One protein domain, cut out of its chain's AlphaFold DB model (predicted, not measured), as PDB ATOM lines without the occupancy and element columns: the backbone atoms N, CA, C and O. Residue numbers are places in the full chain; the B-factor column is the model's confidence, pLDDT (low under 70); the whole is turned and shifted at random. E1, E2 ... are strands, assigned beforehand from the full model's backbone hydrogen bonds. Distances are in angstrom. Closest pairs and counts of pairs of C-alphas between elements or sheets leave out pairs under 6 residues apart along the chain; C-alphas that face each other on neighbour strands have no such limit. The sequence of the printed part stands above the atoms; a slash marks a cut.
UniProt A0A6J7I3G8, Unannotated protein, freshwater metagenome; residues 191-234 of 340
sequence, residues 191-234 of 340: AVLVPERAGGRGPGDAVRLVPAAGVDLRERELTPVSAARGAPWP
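Overview. This is residues 191 to 234 of the 340 residues of the protein "Unannotated protein" of freshwater metagenome (UniProt A0A6J7I3G8). This is a domain of little regular structure: one two-stranded hairpin, E1 and E2, and a long tail with no named element, residues 212 to 234, which folds back along the hairpin towards its loop end. The printed part has 44 residues, of which E1 and then E2 hold 10; there is no named helix. The sheet, in the order E1 - E2, is antiparallel, and the class is all strand. The whole is only just compact, close to loose, with a radius of gyration of the C-alphas of 11.1 A, and elongated, spanning 32 by 20 by 12 A.

Along the chain. E1, residues 193 to 197, begins at C-alpha 193 (23.636, -17.319, -29.394) and is 13.1 A long. E2, residues 207 to 211, is 13.2 A long and ends at C-alpha 211 (22.297, -15.005, -25.644).

Arrangement. The directions of E1 and E2 differ by 141 degrees. C-alphas 193 and 211 face each other at 4.6 A. N 194 and O 210 are within hydrogen-bond range at 2.8 A, as are N 210 and O 194 at 2.9 A. A short link of 9 residues joins the strands.

Size, cuts and confidence. The C-alphas farthest apart, of Arg 218 and Pro 234, are 33.5 A apart. The printed part has no cut. The model's pLDDT averages 70.9 over the printed part and is under 70 at residues 214 to 232.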
ATOM      1  N   ALA A 191      26.197 -11.555 -29.271       87.00
ATOM      2  CA  ALA A 191      26.850 -12.114 -30.454       87.00
ATOM      3  C   ALA A 191      26.995 -13.644 -30.399       87.00
ATOM      4  O   ALA A 191      27.154 -14.289 -31.436       87.00
ATOM      5  N   VAL A 192      26.947 -14.234 -29.201       88.06
ATOM      6  CA  VAL A 192      27.035 -15.685 -29.005       88.06
ATOM      7  C   VAL A 192      25.666 -16.201 -28.608       88.06
ATOM      8  O   VAL A 192      25.212 -15.995 -27.485       88.06
ATOM      9  N   LEU A 193      25.012 -16.877 -29.546       87.25
ATOM     10  CA  LEU A 193      23.636 -17.319 -29.394       87.25
ATOM     11  C   LEU A 193      23.545 -18.842 -29.308       87.25
ATOM     12  O   LEU A 193      24.267 -19.563 -29.995       87.25
ATOM     13  N   VAL A 194      22.610 -19.327 -28.499       85.81
ATOM     14  CA  VAL A 194      22.254 -20.744 -28.394       85.81
ATOM     15  C   VAL A 194      20.769 -20.952 -28.692       85.81
ATOM     16  O   VAL A 194      19.962 -20.057 -28.442       85.81
ATOM     17  N   PRO A 195      20.379 -22.113 -29.250       83.00
ATOM     18  CA  PRO A 195      18.984 -22.372 -29.577       83.00
ATOM     19  C   PRO A 195      18.161 -22.747 -28.339       83.00
ATOM     20  O   PRO A 195      18.558 -23.586 -27.538       83.00
ATOM     21  N   GLU A 196      16.962 -22.202 -28.220       78.81
ATOM     22  CA  GLU A 196      15.998 -22.515 -27.168       78.81
ATOM     23  C   GLU A 196      14.648 -22.886 -27.790       78.81
ATOM     24  O   GLU A 196      14.205 -22.262 -28.757       78.81
ATOM     25  N   ARG A 197      13.968 -23.907 -27.250       75.44
ATOM     26  CA  ARG A 197      12.638 -24.297 -27.738       75.44
ATOM     27  C   ARG A 197      11.600 -23.263 -27.301       75.44
ATOM     28  O   ARG A 197      11.234 -23.203 -26.130       75.44
ATOM     29  N   ALA A 198      11.083 -22.504 -28.263       75.44
ATOM     30  CA  ALA A 198      10.055 -21.486 -28.039       75.44
ATOM     31  C   ALA A 198       8.630 -21.980 -28.368       75.44
ATOM     32  O   ALA A 198       7.652 -21.408 -27.889       75.44
ATOM     33  N   GLY A 199       8.493 -23.061 -29.146       77.62
ATOM     34  CA  GLY A 199       7.198 -23.465 -29.714       77.62
ATOM     35  C   GLY A 199       6.816 -22.594 -30.914       77.62
ATOM     36  O   GLY A 199       7.665 -21.916 -31.463       77.62
ATOM     37  N   GLY A 200       5.563 -22.625 -31.367       80.50
ATOM     38  CA  GLY A 200       5.120 -21.789 -32.490       80.50
ATOM     39  C   GLY A 200       4.354 -22.542 -33.572       80.50
ATOM     40  O   GLY A 200       4.035 -23.729 -33.431       80.50
ATOM     41  N   ARG A 201       4.009 -21.817 -34.644       84.00
ATOM     42  CA  ARG A 201       3.165 -22.329 -35.735       84.00
ATOM     43  C   ARG A 201       3.995 -22.940 -36.855       84.00
ATOM     44  O   ARG A 201       3.621 -23.988 -37.378       84.00
ATOM     45  N   GLY A 202       5.091 -22.288 -37.231       85.00
ATOM     46  CA  GLY A 202       6.039 -22.787 -38.221       85.00
ATOM     47  C   GLY A 202       7.257 -23.466 -37.592       85.00
ATOM     48  O   GLY A 202       7.548 -23.257 -36.413       85.00
ATOM     49  N   PRO A 203       8.011 -24.250 -38.378       85.81
ATOM     50  CA  PRO A 203       9.279 -24.820 -37.932       85.81
ATOM     51  C   PRO A 203      10.334 -23.749 -37.604       85.81
ATOM     52  O   PRO A 203      11.129 -23.967 -36.697       85.81
ATOM     53  N   GLY A 204      10.301 -22.582 -38.261       84.38
ATOM     54  CA  GLY A 204      11.191 -21.453 -37.946       84.38
ATOM     55  C   GLY A 204      10.891 -20.759 -36.615       84.38
ATOM     56  O   GLY A 204      11.780 -20.160 -36.027       84.38
ATOM     57  N   ASP A 205       9.664 -20.882 -36.105       82.31
ATOM     58  CA  ASP A 205       9.290 -20.314 -34.804       82.31
ATOM     59  C   ASP A 205       9.711 -21.241 -33.654       82.31
ATOM     60  O   ASP A 205       9.975 -20.788 -32.541       82.31
ATOM     61  N   ALA A 206       9.787 -22.551 -33.935       78.81
ATOM     62  CA  ALA A 206       9.969 -23.610 -32.944       78.81
ATOM     63  C   ALA A 206      11.236 -23.444 -32.094       78.81
ATOM     64  O   ALA A 206      11.275 -23.924 -30.953       78.81
ATOM     65  N   VAL A 207      12.249 -22.777 -32.650       80.44
ATOM     66  CA  VAL A 207      13.538 -22.514 -32.023       80.44
ATOM     67  C   VAL A 207      13.834 -21.022 -32.083       80.44
ATOM     68  O   VAL A 207      13.835 -20.415 -33.148       80.44
ATOM     69  N   ARG A 208      14.154 -20.442 -30.930       82.75
ATOM     70  CA  ARG A 208      14.612 -19.063 -30.802       82.75
ATOM     71  C   ARG A 208      16.076 -19.056 -30.402       82.75
ATOM     72  O   ARG A 208      16.480 -19.814 -29.530       82.75
ATOM     73  N   LEU A 209      16.862 -18.187 -31.021       85.19
ATOM     74  CA  LEU A 209      18.235 -17.944 -30.603       85.19
ATOM     75  C   LEU A 209      18.250 -16.966 -29.426       85.19
ATOM     76  O   LEU A 209      17.620 -15.908 -29.492       85.19
ATOM     77  N   VAL A 210      18.951 -17.328 -28.356       84.69
ATOM     78  CA  VAL A 210      19.089 -16.513 -27.143       84.69
ATOM     79  C   VAL A 210      20.556 -16.342 -26.764       84.69
ATOM     80  O   VAL A 210      21.346 -17.248 -27.032       84.69
ATOM     81  N   PRO A 211      20.941 -15.211 -26.144       86.06
ATOM     82  CA  PRO A 211      22.297 -15.005 -25.644       86.06
ATOM     83  C   PRO A 211      22.761 -16.149 -24.743       86.06
ATOM     84  O   PRO A 211      22.128 -16.453 -23.732       86.06
ATOM     85  N   ALA A 212      23.898 -16.754 -25.084       82.38
ATOM     86  CA  ALA A 212      24.475 -17.875 -24.346       82.38
ATOM     87  C   ALA A 212      24.818 -17.507 -22.896       82.38
ATOM     88  O   ALA A 212      24.732 -18.348 -22.013       82.38
ATOM     89  N   ALA A 213      25.169 -16.241 -22.647       74.19
ATOM     90  CA  ALA A 213      25.470 -15.732 -21.310       74.19
ATOM     91  C   ALA A 213      24.256 -15.753 -20.359       74.19
ATOM     92  O   ALA A 213      24.433 -15.752 -19.146       74.19
ATOM     93  N   GLY A 214      23.032 -15.761 -20.898       69.69
ATOM     94  CA  GLY A 214      21.795 -15.770 -20.116       69.69
ATOM     95  C   GLY A 214      21.224 -17.163 -19.843       69.69
ATOM     96  O   GLY A 214      20.132 -17.248 -19.290       69.69
ATOM     97  N   VAL A 215      21.911 -18.232 -20.262       69.44
ATOM     98  CA  VAL A 215      21.418 -19.615 -20.186       69.44
ATOM     99  C   VAL A 215      22.460 -20.500 -19.509       69.44
ATOM    100  O   VAL A 215      23.650 -20.393 -19.800       69.44
ATOM    101  N   ASP A 216      22.021 -21.411 -18.638       69.62
ATOM    102  CA  ASP A 216      22.900 -22.464 -18.135       69.62
ATOM    103  C   ASP A 216      23.158 -23.498 -19.243       69.62
ATOM    104  O   ASP A 216      22.275 -24.255 -19.649       69.62
ATOM    105  N   LEU A 217      24.377 -23.493 -19.783       67.94
ATOM    106  CA  LEU A 217      24.784 -24.400 -20.855       67.94
ATOM    107  C   LEU A 217      25.055 -25.829 -20.363       67.94
ATOM    108  O   LEU A 217      25.132 -26.726 -21.200       67.94
ATOM    109  N   ARG A 218      25.238 -26.028 -19.051       58.97
ATOM    110  CA  ARG A 218      25.630 -27.304 -18.431       58.97
ATOM    111  C   ARG A 218      24.422 -28.094 -17.937       58.97
ATOM    112  O   ARG A 218      24.400 -29.305 -18.090       58.97
ATOM    113  N   GLU A 219      23.392 -27.418 -17.432       54.12
ATOM    114  CA  GLU A 219      22.143 -28.045 -16.955       54.12
ATOM    115  C   GLU A 219      21.051 -28.118 -18.037       54.12
ATOM    116  O   GLU A 219      19.847 -28.096 -17.763       54.12
ATOM    117  N   ARG A 220      21.454 -28.150 -19.309       55.25
ATOM    118  CA  ARG A 220      20.544 -27.918 -20.428       55.25
ATOM    119  C   ARG A 220      19.704 -29.149 -20.759       55.25
ATOM    120  O   ARG A 220      19.968 -29.861 -21.725       55.25
ATOM    121  N   GLU A 221      18.579 -29.308 -20.074       49.59
ATOM    122  CA  GLU A 221      17.415 -29.894 -20.733       49.59
ATOM    123  C   GLU A 221      16.932 -28.910 -21.815       49.59
ATOM    124  O   GLU A 221      16.807 -27.709 -21.577       49.59
ATOM    125  N   LEU A 222      16.599 -29.390 -23.019       51.47
ATOM    126  CA  LEU A 222      15.833 -28.607 -24.007       51.47
ATOM    127  C   LEU A 222      14.374 -28.446 -23.534       51.47
ATOM    128  O   LEU A 222      13.428 -28.710 -24.287       51.47
ATOM    129  N   THR A 223      14.169 -28.085 -22.271       45.91
ATOM    130  CA  THR A 223      12.853 -27.868 -21.701       45.91
ATOM    131  C   THR A 223      12.284 -26.579 -22.291       45.91
ATOM    132  O   THR A 223      12.979 -25.569 -22.377       45.91
ATOM    133  N   PRO A 224      11.023 -26.590 -22.757       47.19
ATOM    134  CA  PRO A 224      10.387 -25.372 -23.239       47.19
ATOM    135  C   PRO A 224      10.404 -24.328 -22.122       47.19
ATOM    136  O   PRO A 224      10.094 -24.681 -20.976       47.19
ATOM    137  N   VAL A 225      10.677 -23.060 -22.463       52.75
ATOM    138  CA  VAL A 225      10.373 -21.913 -21.588       52.75
ATOM    139  C   VAL A 225       8.986 -22.151 -20.993       52.75
ATOM    140  O   VAL A 225       8.088 -22.579 -21.715       52.75
ATOM    141  N   SER A 226       8.787 -21.915 -19.695       48.38
ATOM    142  CA  SER A 226       7.539 -22.242 -18.978       48.38
ATOM    143  C   SER A 226       6.255 -21.787 -19.716       48.38
ATOM    144  O   SER A 226       5.247 -22.488 -19.700       48.38
ATOM    145  N   ALA A 227       6.321 -20.688 -20.483       46.41
ATOM    146  CA  ALA A 227       5.234 -20.183 -21.334       46.41
ATOM    147  C   ALA A 227       4.922 -21.024 -22.601       46.41
ATOM    148  O   ALA A 227       3.820 -20.948 -23.139       46.41
ATOM    149  N   ALA A 228       5.871 -21.823 -23.092       50.69
ATOM    150  CA  ALA A 228       5.781 -22.630 -24.311       50.69
ATOM    151  C   ALA A 228       5.310 -24.078 -24.071       50.69
ATOM    152  O   ALA A 228       5.022 -24.794 -25.038       50.69
ATOM    153  N   ARG A 229       5.194 -24.531 -22.811       47.12
ATOM    154  CA  ARG A 229       4.593 -25.838 -22.494       47.12
ATOM    155  C   ARG A 229       3.089 -25.803 -22.780       47.12
ATOM    156  O   ARG A 229       2.279 -25.518 -21.909       47.12
ATOM    157  N   GLY A 230       2.717 -26.125 -24.015       56.06
ATOM    158  CA  GLY A 230       1.334 -26.452 -24.369       56.06
ATOM    159  C   GLY A 230       0.417 -25.272 -24.690       56.06
ATOM    160  O   GLY A 230      -0.794 -25.471 -24.742       56.06
ATOM    161  N   ALA A 231       0.946 -24.073 -24.959       63.59
ATOM    162  CA  ALA A 231       0.126 -23.025 -25.563       63.59
ATOM    163  C   ALA A 231      -0.459 -23.546 -26.895       63.59
ATOM    164  O   ALA A 231       0.289 -24.097 -27.713       63.59
ATOM    165  N   PRO A 232      -1.781 -23.437 -27.136       69.00
ATOM    166  CA  PRO A 232      -2.355 -23.898 -28.384       69.00
ATOM    167  C   PRO A 232      -1.833 -22.994 -29.496       69.00
ATOM    168  O   PRO A 232      -2.099 -21.792 -29.532       69.00
ATOM    169  N   TRP A 233      -1.099 -23.587 -30.430       75.06
ATOM    170  CA  TRP A 233      -0.654 -22.934 -31.650       75.06
ATOM    171  C   TRP A 233      -1.590 -23.354 -32.810       75.06
ATOM    172  O   TRP A 233      -1.218 -24.227 -33.590       75.06
ATOM    173  N   PRO A 234      -2.812 -22.783 -32.970       74.56
ATOM    174  CA  PRO A 234      -3.621 -22.946 -34.186       74.56
ATOM    175  C   PRO A 234      -2.812 -22.871 -35.495       74.56
ATOM    176  O   PRO A 234      -2.052 -21.931 -35.711       74.56
TER     177      PRO A 234